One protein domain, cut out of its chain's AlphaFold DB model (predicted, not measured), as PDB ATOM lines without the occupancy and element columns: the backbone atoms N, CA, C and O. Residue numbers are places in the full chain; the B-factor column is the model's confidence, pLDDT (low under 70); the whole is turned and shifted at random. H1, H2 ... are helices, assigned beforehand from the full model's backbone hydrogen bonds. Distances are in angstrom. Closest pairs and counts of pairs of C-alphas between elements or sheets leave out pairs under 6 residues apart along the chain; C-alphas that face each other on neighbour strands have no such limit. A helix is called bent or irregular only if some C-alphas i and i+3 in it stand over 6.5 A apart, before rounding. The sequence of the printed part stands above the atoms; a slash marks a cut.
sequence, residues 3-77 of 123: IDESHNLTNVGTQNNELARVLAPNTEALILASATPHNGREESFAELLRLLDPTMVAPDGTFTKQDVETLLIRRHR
ATOM      1  N   ILE A   3      10.938 -21.866  20.059       93.56
ATOM      2  CA  ILE A   3      12.092 -22.196  19.218       93.56
ATOM      3  C   ILE A   3      13.312 -22.327  20.116       93.56
ATOM      4  O   ILE A   3      13.726 -21.355  20.751       93.56
ATOM      5  N   ASP A   4      13.858 -23.535  20.156       93.31
ATOM      6  CA  ASP A   4      15.100 -23.833  20.856       93.31
ATOM      7  C   ASP A   4      16.313 -23.575  19.959       93.31
ATOM      8  O   ASP A   4      16.216 -23.615  18.730       93.31
ATOM      9  N   GLU A   5      17.444 -23.263  20.582       90.75
ATOM     10  CA  GLU A   5      18.670 -22.810  19.923       90.75
ATOM     11  C   GLU A   5      18.416 -21.718  18.874       90.75
ATOM     12  O   GLU A   5      18.876 -21.773  17.727       90.75
ATOM     13  N   SER A   6      17.674 -20.685  19.284       91.69
ATOM     14  CA  SER A   6      17.215 -19.590  18.419       91.69
ATOM     15  C   SER A   6      18.344 -18.796  17.753       91.69
ATOM     16  O   SER A   6      18.103 -18.090  16.778       91.69
ATOM     17  N   HIS A   7      19.595 -18.975  18.189       88.31
ATOM     18  CA  HIS A   7      20.767 -18.454  17.487       88.31
ATOM     19  C   HIS A   7      20.878 -18.984  16.041       88.31
ATOM     20  O   HIS A   7      21.458 -18.327  15.183       88.31
ATOM     21  N   ASN A   8      20.255 -20.124  15.723       87.31
ATOM     22  CA  ASN A   8      20.159 -20.644  14.357       87.31
ATOM     23  C   ASN A   8      19.282 -19.783  13.430       87.31
ATOM     24  O   ASN A   8      19.370 -19.908  12.208       87.31
ATOM     25  N   LEU A   9      18.442 -18.905  13.989       89.00
ATOM     26  CA  LEU A   9      17.567 -18.016  13.227       89.00
ATOM     27  C   LEU A   9      18.275 -16.743  12.761       89.00
ATOM     28  O   LEU A   9      17.746 -16.052  11.897       89.00
ATOM     29  N   THR A  10      19.450 -16.406  13.297       85.06
ATOM     30  CA  THR A  10      20.102 -15.112  13.025       85.06
ATOM     31  C   THR A  10      20.749 -15.033  11.642       85.06
ATOM     32  O   THR A  10      21.187 -13.969  11.209       85.06
ATOM     33  N   ASN A  11      20.846 -16.162  10.938       82.88
ATOM     34  CA  ASN A  11      21.417 -16.229   9.600       82.88
ATOM     35  C   ASN A  11      20.340 -15.912   8.557       82.88
ATOM     36  O   ASN A  11      19.588 -16.792   8.128       82.88
ATOM     37  N   VAL A  12      20.277 -14.638   8.161       79.88
ATOM     38  CA  VAL A  12      19.385 -14.144   7.102       79.88
ATOM     39  C   VAL A  12      19.586 -14.950   5.814       79.88
ATOM     40  O   VAL A  12      20.717 -15.257   5.438       79.88
ATOM     41  N   GLY A  13      18.484 -15.308   5.152       79.94
ATOM     42  CA  GLY A  13      18.492 -16.096   3.915       79.94
ATOM     43  C   GLY A  13      18.563 -17.613   4.118       79.94
ATOM     44  O   GLY A  13      18.568 -18.363   3.143       79.94
ATOM     45  N   THR A  14      18.591 -18.096   5.363       88.38
ATOM     46  CA  THR A  14      18.392 -19.524   5.653       88.38
ATOM     47  C   THR A  14      16.906 -19.870   5.717       88.38
ATOM     48  O   THR A  14      16.082 -19.045   6.113       88.38
ATOM     49  N   GLN A  15      16.553 -21.122   5.405       91.06
ATOM     50  CA  GLN A  15      15.166 -21.602   5.502       91.06
ATOM     51  C   GLN A  15      14.591 -21.444   6.918       91.06
ATOM     52  O   GLN A  15      13.414 -21.131   7.068       91.06
ATOM     53  N   ASN A  16      15.424 -21.598   7.951       90.06
ATOM     54  CA  ASN A  16      15.013 -21.412   9.343       90.06
ATOM     55  C   ASN A  16      14.666 -19.948   9.647       90.06
ATOM     56  O   ASN A  16      13.661 -19.692  10.309       90.06
ATOM     57  N   ASN A  17      15.465 -18.992   9.155       91.19
ATOM     58  CA  ASN A  17      15.162 -17.567   9.306       91.19
ATOM     59  C   ASN A  17      13.845 -17.207   8.605       91.19
ATOM     60  O   ASN A  17      12.978 -16.598   9.227       91.19
ATOM     61  N   GLU A  18      13.666 -17.639   7.356       92.00
ATOM     62  CA  GLU A  18      12.435 -17.387   6.592       92.00
ATOM     63  C   GLU A  18      11.204 -17.994   7.275       92.00
ATOM     64  O   GLU A  18      10.184 -17.327   7.451       92.00
ATOM     65  N   LEU A  19      11.316 -19.239   7.744       92.56
ATOM     66  CA  LEU A  19      10.242 -19.903   8.476       92.56
ATOM     67  C   LEU A  19       9.863 -19.127   9.743       92.56
ATOM     68  O   LEU A  19       8.680 -18.894   9.991       92.56
ATOM     69  N   ALA A  20      10.849 -18.694  10.531       92.62
ATOM     70  CA  ALA A  20      10.594 -17.920  11.739       92.62
ATOM     71  C   ALA A  20       9.927 -16.570  11.436       92.62
ATOM     72  O   ALA A  20       8.988 -16.201  12.139       92.62
ATOM     73  N   ARG A  21      10.334 -15.868  10.368       91.31
ATOM     74  CA  ARG A  21       9.704 -14.603   9.943       91.31
ATOM     75  C   ARG A  21       8.239 -14.768   9.558       91.31
ATOM     76  O   ARG A  21       7.445 -13.868   9.809       91.31
ATOM     77  N   VAL A  22       7.878 -15.902   8.962       93.38
ATOM     78  CA  VAL A  22       6.485 -16.203   8.613       93.38
ATOM     79  C   VAL A  22       5.686 -16.593   9.852       93.38
ATOM     80  O   VAL A  22       4.561 -16.137  10.022       93.38
ATOM     81  N   LEU A  23       6.233 -17.434  10.728       93.12
ATOM     82  CA  LEU A  23       5.472 -17.983  11.852       93.12
ATOM     83  C   LEU A  23       5.363 -17.034  13.051       93.12
ATOM     84  O   LEU A  23       4.341 -17.062  13.734       93.12
ATOM     85  N   ALA A  24       6.374 -16.201  13.314       93.12
ATOM     86  CA  ALA A  24       6.404 -15.327  14.489       93.12
ATOM     87  C   ALA A  24       5.210 -14.347  14.563       93.12
ATOM     88  O   ALA A  24       4.561 -14.315  15.605       93.12
ATOM     89  N   PRO A  25       4.810 -13.635  13.489       91.25
ATOM     90  CA  PRO A  25       3.632 -12.758  13.531       91.25
ATOM     91  C   PRO A  25       2.295 -13.513  13.590       91.25
ATOM     92  O   PRO A  25       1.263 -12.918  13.876       91.25
ATOM     93  N   ASN A  26       2.301 -14.811  13.271       93.56
ATOM     94  CA  ASN A  26       1.106 -15.653  13.175       93.56
ATOM     95  C   ASN A  26       0.911 -16.552  14.407       93.56
ATOM     96  O   ASN A  26       0.040 -17.424  14.403       93.56
ATOM     97  N   THR A  27       1.713 -16.376  15.462       93.56
ATOM     98  CA  THR A  27       1.549 -17.088  16.731       93.56
ATOM     99  C   THR A  27       1.099 -16.120  17.819       93.56
ATOM    100  O   THR A  27       1.536 -14.979  17.865       93.56
ATOM    101  N   GLU A  28       0.230 -16.583  18.716       94.62
ATOM    102  CA  GLU A  28      -0.243 -15.777  19.849       94.62
ATOM    103  C   GLU A  28       0.881 -15.459  20.850       94.62
ATOM    104  O   GLU A  28       0.888 -14.401  21.469       94.62
ATOM    105  N   ALA A  29       1.849 -16.368  20.996       94.69
ATOM    106  CA  ALA A  29       2.993 -16.193  21.881       94.69
ATOM    107  C   ALA A  29       4.241 -16.855  21.289       94.69
ATOM    108  O   ALA A  29       4.174 -17.994  20.814       94.69
ATOM    109  N   LEU A  30       5.389 -16.180  21.367       95.12
ATOM    110  CA  LEU A  30       6.686 -16.677  20.910       95.12
ATOM    111  C   LEU A  30       7.683 -16.723  22.070       95.12
ATOM    112  O   LEU A  30       7.878 -15.732  22.764       95.12
ATOM    113  N   ILE A  31       8.341 -17.867  22.248       95.31
ATOM    114  CA  ILE A  31       9.461 -18.029  23.179       95.31
ATOM    115  C   ILE A  31      10.683 -18.460  22.377       95.31
ATOM    116  O   ILE A  31      10.640 -19.461  21.659       95.31
ATOM    117  N   LEU A  32      11.776 -17.716  22.523       94.81
ATOM    118  CA  LEU A  32      13.075 -18.046  21.952       94.81
ATOM    119  C   LEU A  32      14.000 -18.509  23.079       94.81
ATOM    120  O   LEU A  32      14.310 -17.734  23.982       94.81
ATOM    121  N   ALA A  33      14.451 -19.758  23.023       94.00
ATOM    122  CA  ALA A  33      15.436 -20.300  23.950       94.00
ATOM    123  C   ALA A  33      16.810 -20.351  23.272       94.00
ATOM    124  O   ALA A  33      16.943 -20.805  22.138       94.00
ATOM    125  N   SER A  34      17.833 -19.826  23.946       90.94
ATOM    126  CA  SER A  34      19.226 -19.925  23.508       90.94
ATOM    127  C   SER A  34      20.164 -19.638  24.674       90.94
ATOM    128  O   SER A  34      19.955 -18.691  25.436       90.94
ATOM    129  N   ALA A  35      21.231 -20.427  24.797       86.50
ATOM    130  CA  ALA A  35      22.299 -20.163  25.760       86.50
ATOM    131  C   ALA A  35      23.160 -18.950  25.352       86.50
ATOM    132  O   ALA A  35      23.685 -18.224  26.203       86.50
ATOM    133  N   THR A  36      23.290 -18.721  24.043       83.56
ATOM    134  CA  THR A  36      24.090 -17.656  23.431       83.56
ATOM    135  C   THR A  36      23.312 -17.080  22.245       83.56
ATOM    136  O   THR A  36      23.393 -17.621  21.143       83.56
ATOM    137  N   PRO A  37      22.518 -16.012  22.437       78.19
ATOM    138  CA  PRO A  37      21.497 -15.605  21.469       78.19
ATOM    139  C   PRO A  37      22.045 -14.975  20.177       78.19
ATOM    140  O   PRO A  37      21.277 -14.580  19.317       78.19
ATOM    141  N   HIS A  38      23.358 -14.868  20.001       79.44
ATOM    142  CA  HIS A  38      23.957 -14.394  18.756       79.44
ATOM    143  C   HIS A  38      25.420 -14.843  18.663       79.44
ATOM    144  O   HIS A  38      26.043 -15.218  19.657       79.44
ATOM    145  N   ASN A  39      25.991 -14.746  17.464       73.50
ATOM    146  CA  ASN A  39      27.383 -15.085  17.162       73.50
ATOM    147  C   ASN A  39      28.378 -13.937  17.444       73.50
ATOM    148  O   ASN A  39      29.416 -13.842  16.796       73.50
ATOM    149  N   GLY A  40      28.050 -13.034  18.373       77.06
ATOM    150  CA  GLY A  40      28.867 -11.857  18.696       77.06
ATOM    151  C   GLY A  40      28.576 -10.605  17.861       77.06
ATOM    152  O   GLY A  40      29.116  -9.551  18.174       77.06
ATOM    153  N   ARG A  41      27.694 -10.684  16.856       84.75
ATOM    154  CA  ARG A  41      27.243  -9.523  16.067       84.75
ATOM    155  C   ARG A  41      25.961  -8.914  16.632       84.75
ATOM    156  O   ARG A  41      25.032  -9.661  16.945       84.75
ATOM    157  N   GLU A  42      25.905  -7.589  16.736       88.12
ATOM    158  CA  GLU A  42      24.737  -6.866  17.261       88.12
ATOM    159  C   GLU A  42      23.522  -7.010  16.341       88.12
ATOM    160  O   GLU A  42      22.416  -7.245  16.823       88.12
ATOM    161  N   GLU A  43      23.725  -7.007  15.020       88.62
ATOM    162  CA  GLU A  43      22.644  -7.148  14.039       88.62
ATOM    163  C   GLU A  43      21.966  -8.516  14.162       88.62
ATOM    164  O   GLU A  43      20.754  -8.644  14.032       88.62
ATOM    165  N   SER A  44      22.750  -9.555  14.469       88.81
ATOM    166  CA  SER A  44      22.225 -10.908  14.675       88.81
ATOM    167  C   SER A  44      21.314 -10.982  15.901       88.81
ATOM    168  O   SER A  44      20.306 -11.681  15.870       88.81
ATOM    169  N   PHE A  45      21.632 -10.240  16.963       91.12
ATOM    170  CA  PHE A  45      20.775 -10.160  18.143       91.12
ATOM    171  C   PHE A  45      19.530  -9.301  17.890       91.12
ATOM    172  O   PHE A  45      18.429  -9.706  18.260       91.12
ATOM    173  N   ALA A  46      19.686  -8.170  17.197       91.81
ATOM    174  CA  ALA A  46      18.580  -7.307  16.792       91.81
ATOM    175  C   ALA A  46      17.517  -8.074  15.987       91.81
ATOM    176  O   ALA A  46      16.325  -7.897  16.217       91.81
ATOM    177  N   GLU A  47      17.923  -8.993  15.107       90.31
ATOM    178  CA  GLU A  47      16.975  -9.837  14.372       90.31
ATOM    179  C   GLU A  47      16.140 -10.749  15.282       90.31
ATOM    180  O   GLU A  47      14.950 -10.928  15.026       90.31
ATOM    181  N   LEU A  48      16.706 -11.287  16.369       92.56
ATOM    182  CA  LEU A  48      15.913 -12.049  17.342       92.56
ATOM    183  C   LEU A  48      14.930 -11.157  18.096       92.56
ATOM    184  O   LEU A  48      13.788 -11.561  18.310       92.56
ATOM    185  N   LEU A  49      15.352  -9.946  18.469       92.44
ATOM    186  CA  LEU A  49      14.466  -8.973  19.107       92.44
ATOM    187  C   LEU A  49      13.302  -8.611  18.181       92.44
ATOM    188  O   LEU A  49      12.163  -8.624  18.629       92.44
ATOM    189  N   ARG A  50      13.551  -8.408  16.879       91.94
ATOM    190  CA  ARG A  50      12.497  -8.128  15.889       91.94
ATOM    191  C   ARG A  50      11.473  -9.253  15.747       91.94
ATOM    192  O   ARG A  50      10.323  -8.969  15.423       91.94
ATOM    193  N   LEU A  51      11.877 -10.510  15.947       92.56
ATOM    194  CA  LEU A  51      10.945 -11.644  15.945       92.56
ATOM    195  C   LEU A  51      10.023 -11.633  17.172       92.56
ATOM    196  O   LEU A  51       8.890 -12.093  17.063       92.56
ATOM    197  N   LEU A  52      10.502 -11.138  18.318       93.06
ATOM    198  CA  LEU A  52       9.722 -11.026  19.555       93.06
ATOM    199  C   LEU A  52       8.827  -9.783  19.549       93.06
ATOM    200  O   LEU A  52       7.633  -9.884  19.813       93.06
ATOM    201  N   ASP A  53       9.407  -8.626  19.242       91.25
ATOM    202  CA  ASP A  53       8.714  -7.351  19.122       91.25
ATOM    203  C   ASP A  53       9.446  -6.453  18.100       91.25
ATOM    204  O   ASP A  53      10.556  -5.975  18.359       91.25
ATOM    205  N   PRO A  54       8.841  -6.177  16.930       89.00
ATOM    206  CA  PRO A  54       9.473  -5.363  15.898       89.00
ATOM    207  C   PRO A  54       9.671  -3.895  16.305       89.00
ATOM    208  O   PRO A  54      10.451  -3.203  15.651       89.00
ATOM    209  N   THR A  55       8.991  -3.409  17.350       90.56
ATOM    210  CA  THR A  55       9.082  -2.016  17.819       90.56
ATOM    211  C   THR A  55      10.292  -1.753  18.713       90.56
ATOM    212  O   THR A  55      10.699  -0.603  18.855       90.56
ATOM    213  N   MET A  56      10.911  -2.810  19.251       90.31
ATOM    214  CA  MET A  56      12.070  -2.716  20.148       90.31
ATOM    215  C   MET A  56      13.387  -2.423  19.426       90.31
ATOM    216  O   MET A  56      14.393  -2.133  20.067       90.31
ATOM    217  N   VAL A  57      13.398  -2.511  18.093       92.75
ATOM    218  CA  VAL A  57      14.579  -2.232  17.274       92.75
ATOM    219  C   VAL A  57      14.253  -1.124  16.285       92.75
ATOM    220  O   VAL A  57      13.403  -1.285  15.401       92.75
ATOM    221  N   ALA A  58      14.980  -0.016  16.394       92.44
ATOM    222  CA  ALA A  58      14.829   1.147  15.536       92.44
ATOM    223  C   ALA A  58      15.076   0.813  14.045       92.44
ATOM    224  O   ALA A  58      15.655  -0.231  13.709       92.44
ATOM    225  N   PRO A  59      14.642   1.675  13.103       89.75
ATOM    226  CA  PRO A  59      14.841   1.443  11.669       89.75
ATOM    227  C   PRO A  59      16.309   1.304  11.252       89.75
ATOM    228  O   PRO A  59      16.601   0.634  10.265       89.75
ATOM    229  N   ASP A  60      17.226   1.906  12.008       90.81
ATOM    230  CA  ASP A  60      18.675   1.815  11.806       90.81
ATOM    231  C   ASP A  60      19.314   0.569  12.451       90.81
ATOM    232  O   ASP A  60      20.519   0.368  12.336       90.81
ATOM    233  N   GLY A  61      18.514  -0.285  13.103       89.19
ATOM    234  CA  GLY A  61      18.974  -1.507  13.764       89.19
ATOM    235  C   GLY A  61      19.403  -1.325  15.219       89.19
ATOM    236  O   GLY A  61      19.758  -2.313  15.860       89.19
ATOM    237  N   THR A  62      19.350  -0.105  15.756       93.44
ATOM    238  CA  THR A  62      19.747   0.167  17.142       93.44
ATOM    239  C   THR A  62      18.648  -0.190  18.146       93.44
ATOM    240  O   THR A  62      17.456  -0.196  17.829       93.44
ATOM    241  N   PHE A  63      19.058  -0.513  19.371       93.00
ATOM    242  CA  PHE A  63      18.188  -0.807  20.512       93.00
ATOM    243  C   PHE A  63      18.929  -0.458  21.809       93.00
ATOM    244  O   PHE A  63      20.158  -0.351  21.833       93.00
ATOM    245  N   THR A  64      18.198  -0.276  22.904       92.19
ATOM    246  CA  THR A  64      18.772   0.042  24.213       92.19
ATOM    247  C   THR A  64      18.730  -1.158  25.153       92.19
ATOM    248  O   THR A  64      17.968  -2.109  24.977       92.19
ATOM    249  N   LYS A  65      19.536  -1.111  26.217       90.12
ATOM    250  CA  LYS A  65      19.499  -2.132  27.273       90.12
ATOM    251  C   LYS A  65      18.118  -2.229  27.932       90.12
ATOM    252  O   LYS A  65      17.701  -3.327  28.278       90.12
ATOM    253  N   GLN A  66      17.421  -1.100  28.067       89.88
ATOM    254  CA  GLN A  66      16.083  -1.042  28.654       89.88
ATOM    255  C   GLN A  66      15.068  -1.833  27.817       89.88
ATOM    256  O   GLN A  66      14.259  -2.564  28.383       89.88
ATOM    257  N   ASP A  67      15.158  -1.736  26.486       86.19
ATOM    258  CA  ASP A  67      14.292  -2.479  25.561       86.19
ATOM    259  C   ASP A  67      14.484  -3.990  25.759       86.19
ATOM    260  O   ASP A  67      13.531  -4.754  25.918       86.19
ATOM    261  N   VAL A  68      15.748  -4.414  25.867       89.56
ATOM    262  CA  VAL A  68      16.130  -5.821  26.048       89.56
ATOM    263  C   VAL A  68      15.704  -6.376  27.407       89.56
ATOM    264  O   VAL A  68      15.311  -7.537  27.486       89.56
ATOM    265  N   GLU A  69      15.761  -5.582  28.479       90.75
ATOM    266  CA  GLU A  69      15.428  -6.031  29.842       90.75
ATOM    267  C   GLU A  69      13.986  -6.535  29.976       90.75
ATOM    268  O   GLU A  69      13.716  -7.400  30.806       90.75
ATOM    269  N   THR A  70      13.070  -6.037  29.143       89.62
ATOM    270  CA  THR A  70      11.665  -6.475  29.150       89.62
ATOM    271  C   THR A  70      11.437  -7.799  28.418       89.62
ATOM    272  O   THR A  70      10.496  -8.522  28.742       89.62
ATOM    273  N   LEU A  71      12.308  -8.139  27.462       91.38
ATOM    274  CA  LEU A  71      12.185  -9.319  26.602       91.38
ATOM    275  C   LEU A  71      13.113 -10.470  27.006       91.38
ATOM    276  O   LEU A  71      12.870 -11.622  26.643       91.38
ATOM    277  N   LEU A  72      14.196 -10.176  27.727       91.75
ATOM    278  CA  LEU A  72      15.249 -11.135  28.028       91.75
ATOM    279  C   LEU A  72      15.230 -11.550  29.496       91.75
ATOM    280  O   LEU A  72      15.540 -10.771  30.395       91.75
ATOM    281  N   ILE A  73      15.026 -12.844  29.724       92.19
ATOM    282  CA  ILE A  73      15.293 -13.476  31.014       92.19
ATOM    283  C   ILE A  73      16.589 -14.271  30.891       92.19
ATOM    284  O   ILE A  73      16.665 -15.248  30.149       92.19
ATOM    285  N   ARG A  74      17.622 -13.873  31.643       90.31
ATOM    286  CA  ARG A  74      18.909 -14.579  31.679       90.31
ATOM    287  C   ARG A  74      19.368 -14.803  33.112       90.31
ATOM    288  O   ARG A  74      19.646 -13.859  33.844       90.31
ATOM    289  N   ARG A  75      19.528 -16.071  33.483       89.56
ATOM    290  CA  ARG A  75      20.099 -16.494  34.767       89.56
ATOM    291  C   ARG A  75      21.398 -17.242  34.509       89.56
ATOM    292  O   ARG A  75      21.479 -18.054  33.594       89.56
ATOM    293  N   HIS A  76      22.425 -16.950  35.296       87.00
ATOM    294  CA  HIS A  76      23.691 -17.682  35.266       87.00
ATOM    295  C   HIS A  76      23.758 -18.646  36.455       87.00
ATOM    296  O   HIS A  76      22.999 -18.507  37.410       87.00
ATOM    297  N   ARG A  77      24.688 -19.608  36.427       81.50
ATOM    298  CA  ARG A  77      24.805 -20.662  37.455       81.50
ATOM    299  C   ARG A  77      24.992 -20.159  38.898       81.50
ATOM    300  O   ARG A  77      24.706 -20.888  39.833       81.50
TER     301      ARG A  77
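AT A GLANCE: This is residues 3 to 77 of the 123 residues of the protein "Possible ATP-dependent helicase" of Rhodococcus jostii (strain RHA1) (UniProt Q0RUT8). Look for a small group of helices in which the longest, H2, packs with its later part on H3, while H4 sits at the other side of H3 and the very short H1 lies by the earlier part of H2. Two long links without named elements join them: residues 27 to 41 run back from the end of H2 to the beginning of H3, and residues 53 to 64 loop round from H3 to H4. The printed part has 75 residues with four named helices, in the order H1, H2, H3, H4, and no named strand; the class is all helix, though under half of the residues, 34, are in named elements. The whole is compact and rounded, with a radius of gyration of the C-alphas of 11.9 A and spans of 32 by 30 by 27 A.

HOW THE PARTS SIT: Begin at H2, residues 15 to 26. It is only just irregular: C-alphas 22 and 25 are 6.6 A apart, and its line is a rough one. With residues 20 to 25 alone it touches H3, residues 42 to 52; the closest C-alphas, of Ala 24 and Leu 51, are 6.0 A apart. The two run the same way at a steep tilt of 39 degrees. With residues 16 to 20 alone, H2 touches H1, residues 6 to 9, where the closest C-alphas, of Leu 9 and Asn 17, are 4.6 A apart. H1 and H3 are close but not clearly touching, with the C-alphas of Leu 9 and Leu 48 closest at 7.4 A. Now go to H4, residues 65 to 71: it only just touches H3, with 3 pairs of C-alphas within 8 A, the closest being Leu 52 and Leu 71 at 7.7 A. H3 and H4 run the same way at a steep tilt of 38 degrees. H4 is apart from both H1 and H2. Of the O i to N i+4 pairs, 6 of 8 in H2, 6 of 7 in H3 and 1 of 3 in H4 are within hydrogen-bond range; in H4, 3 of 4 O i to N i+3 pairs are, and H1 is too short for an i+4 pair.

IN THESE COORDINATES: Find C-alpha 15 at (15.166, -21.602, 5.502); from there H2 runs 17.1 A to C-alpha 26 at (1.106, -15.653, 13.175). H3 covers 15.7 A from Glu 42 to Leu 52, and H4 covers 10.3 A from Lys 65 to Leu 71, whose C-alpha is at (12.185, -9.319, 26.602). H1 spans 5.4 A from Ser 6 to Leu 9.

THE WHOLE: The two C-alphas farthest apart are those of Pro 59 and Arg 77, at 35.4 A. The links from H2 to H3 and from H3 to H4 are long, and that from H1 to H2 is tight. The printed part has no cut; its mean pLDDT is 89.7, and no printed residue is under 70.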